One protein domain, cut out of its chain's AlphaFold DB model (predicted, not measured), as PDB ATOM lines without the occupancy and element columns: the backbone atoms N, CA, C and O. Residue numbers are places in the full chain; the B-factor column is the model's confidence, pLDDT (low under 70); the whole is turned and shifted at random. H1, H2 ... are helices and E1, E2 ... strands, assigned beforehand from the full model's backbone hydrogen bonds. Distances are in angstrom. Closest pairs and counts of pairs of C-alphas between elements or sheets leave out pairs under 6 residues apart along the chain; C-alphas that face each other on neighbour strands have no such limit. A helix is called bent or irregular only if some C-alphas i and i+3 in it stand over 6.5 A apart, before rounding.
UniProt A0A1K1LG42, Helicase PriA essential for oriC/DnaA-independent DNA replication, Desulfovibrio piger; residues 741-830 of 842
ATOM      1  N   ALA A 741     -38.573 -37.879  51.660       81.38
ATOM      2  CA  ALA A 741     -38.005 -37.618  52.978       81.38
ATOM      3  C   ALA A 741     -37.700 -38.910  53.745       81.38
ATOM      4  O   ALA A 741     -36.658 -38.980  54.390       81.38
ATOM      5  N   ASP A 742     -38.560 -39.926  53.637       82.62
ATOM      6  CA  ASP A 742     -38.361 -41.234  54.263       82.62
ATOM      7  C   ASP A 742     -37.209 -42.000  53.591       82.62
ATOM      8  O   ASP A 742     -36.351 -42.553  54.276       82.62
ATOM      9  N   ARG A 743     -37.131 -41.986  52.251       78.69
ATOM     10  CA  ARG A 743     -36.103 -42.718  51.483       78.69
ATOM     11  C   ARG A 743     -34.733 -42.053  51.474       78.69
ATOM     12  O   ARG A 743     -33.724 -42.746  51.457       78.69
ATOM     13  N   LEU A 744     -34.685 -40.725  51.480       77.81
ATOM     14  CA  LEU A 744     -33.439 -39.951  51.551       77.81
ATOM     15  C   LEU A 744     -33.079 -39.592  53.001       77.81
ATOM     16  O   LEU A 744     -32.140 -38.823  53.243       77.81
ATOM     17  N   SER A 745     -33.819 -40.152  53.967       67.25
ATOM     18  CA  SER A 745     -33.592 -39.969  55.396       67.25
ATOM     19  C   SER A 745     -32.151 -40.338  55.750       67.25
ATOM     20  O   SER A 745     -31.667 -41.418  55.431       67.25
ATOM     21  N   GLY A 746     -31.434 -39.399  56.370       63.50
ATOM     22  CA  GLY A 746     -30.001 -39.511  56.672       63.50
ATOM     23  C   GLY A 746     -29.100 -38.696  55.737       63.50
ATOM     24  O   GLY A 746     -28.143 -38.078  56.217       63.50
ATOM     25  N   ALA A 747     -29.449 -38.578  54.450       68.69
ATOM     26  CA  ALA A 747     -28.697 -37.766  53.494       68.69
ATOM     27  C   ALA A 747     -29.109 -36.287  53.563       68.69
ATOM     28  O   ALA A 747     -28.294 -35.417  53.876       68.69
ATOM     29  N   PHE A 748     -30.383 -35.989  53.315       74.12
ATOM     30  CA  PHE A 748     -30.967 -34.650  53.439       74.12
ATOM     31  C   PHE A 748     -32.496 -34.742  53.396       74.12
ATOM     32  O   PHE A 748     -33.066 -35.779  53.073       74.12
ATOM     33  N   THR A 749     -33.173 -33.645  53.731       76.25
ATOM     34  CA  THR A 749     -34.638 -33.572  53.679       76.25
ATOM     35  C   THR A 749     -35.066 -32.712  52.486       76.25
ATOM     36  O   THR A 749     -34.671 -31.542  52.435       76.25
ATOM     37  N   PRO A 750     -35.824 -33.272  51.524       79.56
ATOM     38  CA  PRO A 750     -36.370 -32.524  50.400       79.56
ATOM     39  C   PRO A 750     -37.597 -31.711  50.827       79.56
ATOM     40  O   PRO A 750     -38.505 -32.228  51.476       79.56
ATOM     41  N   HIS A 751     -37.624 -30.437  50.446       78.69
ATOM     42  CA  HIS A 751     -38.702 -29.488  50.756       78.69
ATOM     43  C   HIS A 751     -39.565 -29.140  49.544       78.69
ATOM     44  O   HIS A 751     -40.744 -28.794  49.688       78.69
ATOM     45  N   ASP A 752     -38.983 -29.245  48.354       82.50
ATOM     46  CA  ASP A 752     -39.710 -29.235  47.097       82.50
ATOM     47  C   ASP A 752     -38.942 -30.036  46.044       82.50
ATOM     48  O   ASP A 752     -37.723 -30.204  46.129       82.50
ATOM     49  N   VAL A 753     -39.671 -30.526  45.053       85.88
ATOM     50  CA  VAL A 753     -39.136 -31.214  43.886       85.88
ATOM     51  C   VAL A 753     -40.011 -30.874  42.687       85.88
ATOM     52  O   VAL A 753     -41.245 -30.886  42.776       85.88
ATOM     53  N   TYR A 754     -39.375 -30.567  41.565       83.94
ATOM     54  CA  TYR A 754     -40.056 -30.339  40.299       83.94
ATOM     55  C   TYR A 754     -39.170 -30.741  39.124       83.94
ATOM     56  O   TYR A 754     -37.959 -30.906  39.263       83.94
ATOM     57  N   MET A 755     -39.788 -30.902  37.960       81.88
ATOM     58  CA  MET A 755     -39.088 -31.179  36.710       81.88
ATOM     59  C   MET A 755     -38.969 -29.886  35.909       81.88
ATOM     60  O   MET A 755     -39.986 -29.253  35.638       81.88
ATOM     61  N   GLY A 756     -37.752 -29.473  35.577       71.75
ATOM     62  CA  GLY A 756     -37.482 -28.391  34.646       71.75
ATOM     63  C   GLY A 756     -38.069 -28.684  33.268       71.75
ATOM     64  O   GLY A 756     -38.409 -29.818  32.923       71.75
ATOM     65  N   PHE A 757     -38.220 -27.634  32.472       64.38
ATOM     66  CA  PHE A 757     -38.812 -27.730  31.139       64.38
ATOM     67  C   PHE A 757     -37.910 -28.461  30.128       64.38
ATOM     68  O   PHE A 757     -38.383 -28.996  29.132       64.38
ATOM     69  N   ASP A 758     -36.616 -28.538  30.428       67.81
ATOM     70  CA  ASP A 758     -35.616 -29.359  29.743       67.81
ATOM     71  C   ASP A 758     -35.646 -30.844  30.168       67.81
ATOM     72  O   ASP A 758     -34.826 -31.641  29.715       67.81
ATOM     73  N   GLY A 759     -36.579 -31.224  31.049       71.38
ATOM     74  CA  GLY A 759     -36.707 -32.570  31.606       71.38
ATOM     75  C   GLY A 759     -35.761 -32.863  32.772       71.38
ATOM     76  O   GLY A 759     -35.819 -33.962  33.331       71.38
ATOM     77  N   SER A 760     -34.913 -31.911  33.175       81.50
ATOM     78  CA  SER A 760     -34.035 -32.085  34.333       81.50
ATOM     79  C   SER A 760     -34.839 -32.073  35.635       81.50
ATOM     80  O   SER A 760     -35.887 -31.439  35.740       81.50
ATOM     81  N   ILE A 761     -34.398 -32.818  36.648       86.38
ATOM     82  CA  ILE A 761     -35.121 -32.902  37.921       86.38
ATOM     83  C   ILE A 761     -34.398 -32.045  38.939       86.38
ATOM     84  O   ILE A 761     -33.213 -32.232  39.199       86.38
ATOM     85  N   HIS A 762     -35.124 -31.126  39.556       85.56
ATOM     86  CA  HIS A 762     -34.565 -30.232  40.548       85.56
ATOM     87  C   HIS A 762     -35.204 -30.436  41.909       85.56
ATOM     88  O   HIS A 762     -36.388 -30.765  42.029       85.56
ATOM     89  N   MET A 763     -34.412 -30.203  42.947       85.62
ATOM     90  CA  MET A 763     -34.824 -30.416  44.320       85.62
ATOM     91  C   MET A 763     -34.320 -29.286  45.214       85.62
ATOM     92  O   MET A 763     -33.166 -28.867  45.135       85.62
ATOM     93  N   LEU A 764     -35.203 -28.813  46.087       82.00
ATOM     94  CA  LEU A 764     -34.854 -27.926  47.188       82.00
ATOM     95  C   LEU A 764     -34.584 -28.779  48.421       82.00
ATOM     96  O   LEU A 764     -35.468 -29.500  48.891       82.00
ATOM     97  N   ILE A 765     -33.364 -28.698  48.942       77.75
ATOM     98  CA  ILE A 765     -32.908 -29.514  50.070       77.75
ATOM     99  C   ILE A 765     -32.450 -28.643  51.233       77.75
ATOM    100  O   ILE A 765     -32.041 -27.500  51.052       77.75
ATOM    101  N   ASN A 766     -32.476 -29.200  52.437       71.75
ATOM    102  CA  ASN A 766     -31.948 -28.536  53.625       71.75
ATOM    103  C   ASN A 766     -30.431 -28.759  53.784       71.75
ATOM    104  O   ASN A 766     -29.961 -29.901  53.720       71.75
ATOM    105  N   THR A 767     -29.672 -27.692  54.049       61.28
ATOM    106  CA  THR A 767     -28.229 -27.772  54.338       61.28
ATOM    107  C   THR A 767     -27.889 -27.936  55.821       61.28
ATOM    108  O   THR A 767     -26.786 -28.375  56.136       61.28
ATOM    109  N   ASP A 768     -28.819 -27.680  56.744       56.00
ATOM    110  CA  ASP A 768     -28.565 -27.671  58.197       56.00
ATOM    111  C   ASP A 768     -28.223 -29.060  58.744       56.00
ATOM    112  O   ASP A 768     -27.478 -29.212  59.712       56.00
ATOM    113  N   ARG A 769     -28.740 -30.105  58.093       48.47
ATOM    114  CA  ARG A 769     -28.405 -31.489  58.423       48.47
ATOM    115  C   ARG A 769     -27.097 -31.948  57.792       48.47
ATOM    116  O   ARG A 769     -26.685 -33.041  58.124       48.47
ATOM    117  N   GLN A 770     -26.409 -31.167  56.952       47.25
ATOM    118  CA  GLN A 770     -25.239 -31.648  56.196       47.25
ATOM    119  C   GLN A 770     -23.929 -31.746  56.996       47.25
ATOM    120  O   GLN A 770     -22.916 -32.153  56.436       47.25
ATOM    121  N   GLY A 771     -23.922 -31.464  58.304       40.66
ATOM    122  CA  GLY A 771     -22.702 -31.592  59.114       40.66
ATOM    123  C   GLY A 771     -21.618 -30.570  58.751       40.66
ATOM    124  O   GLY A 771     -20.432 -30.856  58.886       40.66
ATOM    125  N   LEU A 772     -22.009 -29.374  58.300       41.81
ATOM    126  CA  LEU A 772     -21.093 -28.242  58.174       41.81
ATOM    127  C   LEU A 772     -20.774 -27.725  59.582       41.81
ATOM    128  O   LEU A 772     -21.545 -26.983  60.187       41.81
ATOM    129  N   GLY A 773     -19.654 -28.188  60.132       35.34
ATOM    130  CA  GLY A 773     -19.181 -27.806  61.455       35.34
ATOM    131  C   GLY A 773     -19.134 -26.287  61.657       35.34
ATOM    132  O   GLY A 773     -18.580 -25.543  60.851       35.34
ATOM    133  N   GLY A 774     -19.700 -25.836  62.776       33.28
ATOM    134  CA  GLY A 774     -19.308 -24.604  63.464       33.28
ATOM    135  C   GLY A 774     -19.725 -23.254  62.871       33.28
ATOM    136  O   GLY A 774     -19.474 -22.239  63.517       33.28
ATOM    137  N   SER A 775     -20.369 -23.174  61.703       37.59
ATOM    138  CA  SER A 775     -20.777 -21.873  61.155       37.59
ATOM    139  C   SER A 775     -22.199 -21.500  61.581       37.59
ATOM    140  O   SER A 775     -23.160 -22.095  61.116       37.59
ATOM    141  N   ARG A 776     -22.350 -20.451  62.405       37.75
ATOM    142  CA  ARG A 776     -23.628 -19.741  62.664       37.75
ATOM    143  C   ARG A 776     -24.159 -18.986  61.424       37.75
ATOM    144  O   ARG A 776     -24.882 -18.003  61.565       37.75
ATOM    145  N   LYS A 777     -23.753 -19.376  60.213       41.09
ATOM    146  CA  LYS A 777     -24.316 -18.832  58.976       41.09
ATOM    147  C   LYS A 777     -25.684 -19.482  58.783       41.09
ATOM    148  O   LYS A 777     -25.807 -20.688  58.940       41.09
ATOM    149  N   LEU A 778     -26.675 -18.621  58.568       44.00
ATOM    150  CA  LEU A 778     -28.116 -18.865  58.476       44.00
ATOM    151  C   LEU A 778     -28.515 -20.271  58.009       44.00
ATOM    152  O   LEU A 778     -27.948 -20.804  57.057       44.00
ATOM    153  N   GLN A 779     -29.544 -20.812  58.668       53.16
ATOM    154  CA  GLN A 779     -30.251 -22.009  58.224       53.16
ATOM    155  C   GLN A 779     -30.635 -21.868  56.748       53.16
ATOM    156  O   GLN A 779     -31.245 -20.867  56.367       53.16
ATOM    157  N   GLY A 780     -30.236 -22.837  55.926       59.06
ATOM    158  CA  GLY A 780     -30.231 -22.685  54.471       59.06
ATOM    159  C   GLY A 780     -31.011 -23.768  53.735       59.06
ATOM    160  O   GLY A 780     -30.832 -24.968  53.954       59.06
ATOM    161  N   THR A 781     -31.862 -23.339  52.811       70.00
ATOM    162  CA  THR A 781     -32.328 -24.144  51.681       70.00
ATOM    163  C   THR A 781     -31.291 -24.061  50.563       70.00
ATOM    164  O   THR A 781     -30.677 -23.019  50.341       70.00
ATOM    165  N   ARG A 782     -31.049 -25.171  49.863       75.19
ATOM    166  CA  ARG A 782     -30.145 -25.221  48.711       75.19
ATOM    167  C   ARG A 782     -30.844 -25.818  47.508       75.19
ATOM    168  O   ARG A 782     -31.506 -26.851  47.598       75.19
ATOM    169  N   TRP A 783     -30.624 -25.154  46.386       79.25
ATOM    170  CA  TRP A 783     -30.993 -25.601  45.059       79.25
ATOM    171  C   TRP A 783     -30.035 -26.678  44.546       79.25
ATOM    172  O   TRP A 783     -28.819 -26.454  44.522       79.25
ATOM    173  N   ILE A 784     -30.562 -27.835  44.136       80.69
ATOM    174  CA  ILE A 784     -29.776 -28.895  43.492       80.69
ATOM    175  C   ILE A 784     -30.481 -29.400  42.231       80.69
ATOM    176  O   ILE A 784     -31.705 -29.519  42.190       80.69
ATOM    177  N   THR A 785     -29.693 -29.732  41.212       85.12
ATOM    178  CA  THR A 785     -30.163 -30.440  40.019       85.12
ATOM    179  C   THR A 785     -29.698 -31.881  40.127       85.12
ATOM    180  O   THR A 785     -28.505 -32.129  40.295       85.12
ATOM    181  N   LEU A 786     -30.633 -32.824  40.065       85.25
ATOM    182  CA  LEU A 786     -30.333 -34.246  40.033       85.25
ATOM    183  C   LEU A 786     -29.789 -34.596  38.641       85.25
ATOM    184  O   LEU A 786     -30.511 -34.430  37.655       85.25
ATOM    185  N   PRO A 787     -28.529 -35.047  38.525       83.44
ATOM    186  CA  PRO A 787     -27.973 -35.415  37.232       83.44
ATOM    187  C   PRO A 787     -28.660 -36.671  36.666       83.44
ATOM    188  O   PRO A 787     -29.005 -37.577  37.434       83.44
ATOM    189  N   PRO A 788     -28.820 -36.773  35.337       86.56
ATOM    190  CA  PRO A 788     -29.306 -37.985  34.691       86.56
ATOM    191  C   PRO A 788     -28.477 -39.226  35.078       86.56
ATOM    192  O   PRO A 788     -27.256 -39.113  35.247       86.56
ATOM    193  N   PRO A 789     -29.091 -40.419  35.222       86.06
ATOM    194  CA  PRO A 789     -28.382 -41.619  35.674       86.06
ATOM    195  C   PRO A 789     -27.174 -42.006  34.806       86.06
ATOM    196  O   PRO A 789     -26.160 -42.471  35.322       86.06
ATOM    197  N   ASP A 790     -27.246 -41.768  33.498       83.75
ATOM    198  CA  ASP A 790     -26.177 -41.999  32.520       83.75
ATOM    199  C   ASP A 790     -24.949 -41.089  32.720       83.75
ATOM    200  O   ASP A 790     -23.831 -41.446  32.333       83.75
ATOM    201  N   GLN A 791     -25.129 -39.943  33.383       82.19
ATOM    202  CA  GLN A 791     -24.061 -38.990  33.694       82.19
ATOM    203  C   GLN A 791     -23.376 -39.280  35.044       82.19
ATOM    204  O   GLN A 791     -22.298 -38.753  35.324       82.19
ATOM    205  N   LEU A 792     -23.942 -40.168  35.869       79.31
ATOM    206  CA  LEU A 792     -23.496 -40.467  37.234       79.31
ATOM    207  C   LEU A 792     -22.503 -41.642  37.326       79.31
ATOM    208  O   LEU A 792     -22.649 -42.554  38.143       79.31
ATOM    209  N   ARG A 793     -21.424 -41.601  36.531       76.44
ATOM    210  CA  ARG A 793     -20.338 -42.607  36.594       76.44
ATOM    211  C   ARG A 793     -19.722 -42.698  38.007       76.44
ATOM    212  O   ARG A 793     -19.744 -41.690  38.720       76.44
ATOM    213  N   PRO A 794     -19.161 -43.854  38.427       73.38
ATOM    214  CA  PRO A 794     -18.476 -43.979  39.718       73.38
ATOM    215  C   PRO A 794     -17.443 -42.859  39.924       73.38
ATOM    216  O   PRO A 794     -16.615 -42.621  39.047       73.38
ATOM    217  N   GLY A 795     -17.521 -42.146  41.053       69.19
ATOM    218  CA  GLY A 795     -16.627 -41.027  41.393       69.19
ATOM    219  C   GLY A 795     -17.063 -39.624  40.932       69.19
ATOM    220  O   GLY A 795     -16.402 -38.651  41.285       69.19
ATOM    221  N   VAL A 796     -18.166 -39.474  40.186       77.50
ATOM    222  CA  VAL A 796     -18.724 -38.152  39.819       77.50
ATOM    223  C   VAL A 796     -19.564 -37.593  40.973       77.50
ATOM    224  O   VAL A 796     -20.515 -38.232  41.412       77.50
ATOM    225  N   SER A 797     -19.240 -36.404  41.478       75.00
ATOM    226  CA  SER A 797     -20.012 -35.775  42.560       75.00
ATOM    227  C   SER A 797     -21.307 -35.148  42.036       75.00
ATOM    228  O   SER A 797     -21.324 -34.502  40.990       75.00
ATOM    229  N   THR A 798     -22.378 -35.284  42.814       70.56
ATOM    230  CA  THR A 798     -23.665 -34.582  42.649       70.56
ATOM    231  C   THR A 798     -23.636 -33.140  43.174       70.56
ATOM    232  O   THR A 798     -24.629 -32.419  43.090       70.56
ATOM    233  N   GLY A 799     -22.515 -32.706  43.761       69.81
ATOM    234  CA  GLY A 799     -22.375 -31.403  44.417       69.81
ATOM    235  C   GLY A 799     -22.987 -31.334  45.823       69.81
ATOM    236  O   GLY A 799     -22.952 -30.269  46.456       69.81
ATOM    237  N   VAL A 800     -23.517 -32.458  46.324       74.62
ATOM    238  CA  VAL A 800     -24.089 -32.623  47.665       74.62
ATOM    239  C   VAL A 800     -23.389 -33.782  48.363       74.62
ATOM    240  O   VAL A 800     -23.666 -34.945  48.097       74.62
ATOM    241  N   HIS A 801     -22.523 -33.465  49.326       75.56
ATOM    242  CA  HIS A 801     -21.651 -34.456  49.961       75.56
ATOM    243  C   HIS A 801     -22.398 -35.663  50.553       75.56
ATOM    244  O   HIS A 801     -21.972 -36.800  50.391       75.56
ATOM    245  N   ARG A 802     -23.539 -35.437  51.213       75.94
ATOM    246  CA  ARG A 802     -24.341 -36.527  51.785       75.94
ATOM    247  C   ARG A 802     -25.120 -37.338  50.751       75.94
ATOM    248  O   ARG A 802     -25.404 -38.502  51.004       75.94
ATOM    249  N   LEU A 803     -25.463 -36.736  49.610       77.88
ATOM    250  CA  LEU A 803     -26.022 -37.487  48.487       77.88
ATOM    251  C   LEU A 803     -24.941 -38.395  47.904       77.88
ATOM    252  O   LEU A 803     -25.197 -39.571  47.701       77.88
ATOM    253  N   ASP A 804     -23.725 -37.877  47.728       79.12
ATOM    254  CA  ASP A 804     -22.590 -38.665  47.244       79.12
ATOM    255  C   ASP A 804     -22.281 -39.844  48.181       79.12
ATOM    256  O   ASP A 804     -22.170 -40.970  47.714       79.12
ATOM    257  N   GLN A 805     -22.277 -39.628  49.504       81.31
ATOM    258  CA  GLN A 805     -22.146 -40.711  50.494       81.31
ATOM    259  C   GLN A 805     -23.247 -41.773  50.373       81.31
ATOM    260  O   GLN A 805     -22.968 -42.962  50.503       81.31
ATOM    261  N   LEU A 806     -24.497 -41.355  50.143       82.06
ATOM    262  CA  LEU A 806     -25.612 -42.281  49.943       82.06
ATOM    263  C   LEU A 806     -25.428 -43.088  48.653       82.06
ATOM    264  O   LEU A 806     -25.685 -44.289  48.649       82.06
ATOM    265  N   LEU A 807     -24.990 -42.440  47.573       83.31
ATOM    266  CA  LEU A 807     -24.759 -43.084  46.281       83.31
ATOM    267  C   LEU A 807     -23.579 -44.055  46.325       83.31
ATOM    268  O   LEU A 807     -23.645 -45.103  45.693       83.31
ATOM    269  N   ASP A 808     -22.533 -43.741  47.085       83.56
ATOM    270  CA  ASP A 808     -21.348 -44.593  47.226       83.56
ATOM    271  C   ASP A 808     -21.585 -45.812  48.145       83.56
ATOM    272  O   ASP A 808     -20.730 -46.694  48.237       83.56
ATOM    273  N   ALA A 809     -22.744 -45.894  48.810       82.31
ATOM    274  CA  ALA A 809     -23.127 -47.027  49.645       82.31
ATOM    275  C   ALA A 809     -23.859 -48.120  48.841       82.31
ATOM    276  O   ALA A 809     -24.938 -47.891  48.291       82.31
ATOM    277  N   GLY A 810     -23.302 -49.336  48.839       82.50
ATOM    278  CA  GLY A 810     -23.910 -50.507  48.199       82.50
ATOM    279  C   GLY A 810     -24.208 -50.285  46.712       82.50
ATOM    280  O   GLY A 810     -23.424 -49.667  45.997       82.50
ATOM    281  N   ASP A 811     -25.370 -50.757  46.263       82.38
ATOM    282  CA  ASP A 811     -25.825 -50.628  44.872       82.38
ATOM    283  C   ASP A 811     -26.676 -49.366  44.631       82.38
ATOM    284  O   ASP A 811     -27.411 -49.263  43.644       82.38
ATOM    285  N   ASN A 812     -26.606 -48.366  45.518       85.88
ATOM    286  CA  ASN A 812     -27.483 -47.199  45.429       85.88
ATOM    287  C   ASN A 812     -27.272 -46.390  44.142       85.88
ATOM    288  O   ASN A 812     -28.225 -45.868  43.563       85.88
ATOM    289  N   ARG A 813     -26.031 -46.307  43.662       86.69
ATOM    290  CA  ARG A 813     -25.691 -45.595  42.425       86.69
ATOM    291  C   ARG A 813     -26.212 -46.282  41.166       86.69
ATOM    292  O   ARG A 813     -26.602 -45.606  40.220       86.69
ATOM    293  N   THR A 814     -26.184 -47.611  41.143       84.25
ATOM    294  CA  THR A 814     -26.476 -48.436  39.962       84.25
ATOM    295  C   THR A 814     -27.922 -48.924  39.922       84.25
ATOM    296  O   THR A 814     -28.422 -49.210  38.836       84.25
ATOM    297  N   VAL A 815     -28.609 -48.987  41.068       83.62
ATOM    298  CA  VAL A 815     -29.975 -49.523  41.189       83.62
ATOM    299  C   VAL A 815     -30.950 -48.475  41.730       83.62
ATOM    300  O   VAL A 815     -31.886 -48.098  41.025       83.62
ATOM    301  N   PHE A 816     -30.726 -47.964  42.944       86.00
ATOM    302  CA  PHE A 816     -31.669 -47.049  43.606       86.00
ATOM    303  C   PHE A 816     -31.833 -45.724  42.851       86.00
ATOM    304  O   PHE A 816     -32.954 -45.305  42.562       86.00
ATOM    305  N   TYR A 817     -30.730 -45.058  42.504       86.94
ATOM    306  CA  TYR A 817     -30.772 -43.732  41.894       86.94
ATOM    307  C   TYR A 817     -31.436 -43.718  40.505       86.94
ATOM    308  O   TYR A 817     -32.312 -42.875  40.290       86.94
ATOM    309  N   PRO A 818     -31.124 -44.649  39.576       88.88
ATOM    310  CA  PRO A 818     -31.847 -44.743  38.309       88.88
ATOM    311  C   PRO A 818     -33.358 -44.945  38.484       88.88
ATOM    312  O   PRO A 818     -34.144 -44.314  37.780       88.88
ATOM    313  N   GLN A 819     -33.776 -45.776  39.446       87.88
ATOM    314  CA  GLN A 819     -35.194 -46.026  39.722       87.88
ATOM    315  C   GLN A 819     -35.889 -44.806  40.335       87.88
ATOM    316  O   GLN A 819     -36.993 -44.457  39.917       87.88
ATOM    317  N   LEU A 820     -35.236 -44.117  41.277       88.12
ATOM    318  CA  LEU A 820     -35.723 -42.859  41.840       88.12
ATOM    319  C   LEU A 820     -35.906 -41.801  40.745       88.12
ATOM    320  O   LEU A 820     -36.955 -41.160  40.673       88.12
ATOM    321  N   HIS A 821     -34.908 -41.642  39.872       88.69
ATOM    322  CA  HIS A 821     -34.976 -40.698  38.761       88.69
ATOM    323  C   HIS A 821     -36.127 -41.053  37.811       88.69
ATOM    324  O   HIS A 821     -36.920 -40.186  37.459       88.69
ATOM    325  N   GLN A 822     -36.285 -42.332  37.455       88.06
ATOM    326  CA  GLN A 822     -37.387 -42.795  36.609       88.06
ATOM    327  C   GLN A 822     -38.763 -42.565  37.255       88.06
ATOM    328  O   GLN A 822     -39.698 -42.149  36.567       88.06
ATOM    329  N   LEU A 823     -38.901 -42.814  38.562       89.19
ATOM    330  CA  LEU A 823     -40.127 -42.552  39.319       89.19
ATOM    331  C   LEU A 823     -40.493 -41.070  39.255       89.19
ATOM    332  O   LEU A 823     -41.634 -40.739  38.936       89.19
ATOM    333  N   LEU A 824     -39.529 -40.180  39.506       88.19
ATOM    334  CA  LEU A 824     -39.746 -38.736  39.457       88.19
ATOM    335  C   LEU A 824     -40.098 -38.266  38.041       88.19
ATOM    336  O   LEU A 824     -41.067 -37.527  37.874       88.19
ATOM    337  N   THR A 825     -39.400 -38.754  37.010       85.19
ATOM    338  CA  THR A 825     -39.750 -38.467  35.611       85.19
ATOM    339  C   THR A 825     -41.186 -38.891  35.306       85.19
ATOM    340  O   THR A 825     -41.953 -38.102  34.756       85.19
ATOM    341  N   ARG A 826     -41.602 -40.102  35.705       82.25
ATOM    342  CA  ARG A 826     -42.980 -40.584  35.504       82.25
ATOM    343  C   ARG A 826     -44.005 -39.749  36.264       82.25
ATOM    344  O   ARG A 826     -45.016 -39.378  35.671       82.25
ATOM    345  N   TYR A 827     -43.717 -39.417  37.523       82.75
ATOM    346  CA  TYR A 827     -44.556 -38.567  38.369       82.75
ATOM    347  C   TYR A 827     -44.852 -37.229  37.689       82.75
ATOM    348  O   TYR A 827     -46.016 -36.862  37.511       82.75
ATOM    349  N   PHE A 828     -43.811 -36.515  37.252       77.56
ATOM    350  CA  PHE A 828     -43.991 -35.208  36.624       77.56
ATOM    351  C   PHE A 828     -44.556 -35.301  35.209       77.56
ATOM    352  O   PHE A 828     -45.295 -34.403  34.823       77.56
ATOM    353  N   SER A 829     -44.306 -36.396  34.488       68.69
ATOM    354  CA  SER A 829     -44.879 -36.653  33.156       68.69
ATOM    355  C   SER A 829     -46.326 -37.166  33.198       68.69
ATOM    356  O   SER A 829     -46.906 -37.465  32.160       68.69
ATOM    357  N   GLY A 830     -46.919 -37.339  34.387       63.00
ATOM    358  CA  GLY A 830     -48.291 -37.838  34.534       63.00
ATOM    359  C   GLY A 830     -48.489 -39.304  34.124       63.00
ATOM    360  O   GLY A 830     -49.627 -39.768  34.030       63.00
TER     361      GLY A 830
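What this domain is: This is residues 741 to 830 of the 842 residues of the protein "Helicase PriA essential for oriC/DnaA-independent DNA replication" of Desulfovibrio piger (UniProt A0A1K1LG42). A small sheet of three antiparallel strands, E1, E2 and E3, has one helix, H2, packed at the end of the sheet where E1 turns into E2, while a wide loop, residues 767 to 780, reaches far out from the other end. The short helix H1 makes a corner with the beginning of H2 and lies away from E1 and E2, joined to E3 by the long link of residues 787 to 800. The printed part has 90 residues, with the named elements E1, E2, E3, H1 and H2 in that order along the chain, and the sheet's order is E1, E2, E3. The class is mixed, helices and strands, though under half of the residues, 42, are in named elements. The whole is compact, with a radius of gyration of the C-alphas of 13.4 A and spans of 40 by 28 by 23 A.

How they stand to each other: Strands E1, residues 750 to 755, E2, residues 761 to 766, and E3, residues 781 to 786, form a meander, each strand the antiparallel neighbour of the one before. E1 and E2 are a hairpin at 167 degrees, with N 751 and O 764 2.8 A apart and N 762 and O 754 2.9 A apart, within hydrogen-bond range. E2 and E3 are a hairpin at 150 degrees, with N 782 and O 765 2.8 A apart, within hydrogen-bond range. H2, residues 812 to 828, is on the sheet, with 16 pairs of C-alphas within 10 A, made by its residues 817 to 828. Its closest C-alphas to E1 are those of Phe 828 and Met 755, 6.3 A apart, and to E2 those of Thr 825 and Ile 761, 7.6 A apart. H1, residues 801 to 807, is not on the sheet and is apart from E1 and E2. H1 and H2 touch only at the corner by their link, and only just, with 3 pairs of C-alphas within 8 A; H2 does so with residues 812 to 817 alone. Their closest C-alphas, those of Leu 807 and Arg 813, are 4.7 A apart, and their lines are about perpendicular at 81 degrees. In H1 every O i to N i+4 pair is within hydrogen-bond range; in H2, 11 of 13 are.

Where its parts are: E1 begins at C-alpha 750 (-36.370, -32.524, 50.400) and is 14.0 A long; E2 measures 16.6 A and E3 15.5 A. H1 measures 9.9 A. H2 measures 22.2 A and ends at C-alpha 828 (-43.991, -35.208, 36.624). It is only just irregular: C-alphas 814 and 817 are 6.7 A apart.

The domain as a whole: The two C-alphas farthest apart, those of Gly 774 and Gly 830, are 43.0 A apart. The printed part has no cut. The links E2 to E3 and E3 to H1 are long, and those from E1 to E2 and H1 to H2 are tight. The mean pLDDT of the printed part is 74.3; 23 residues are under 70, among them residues 767 to 780.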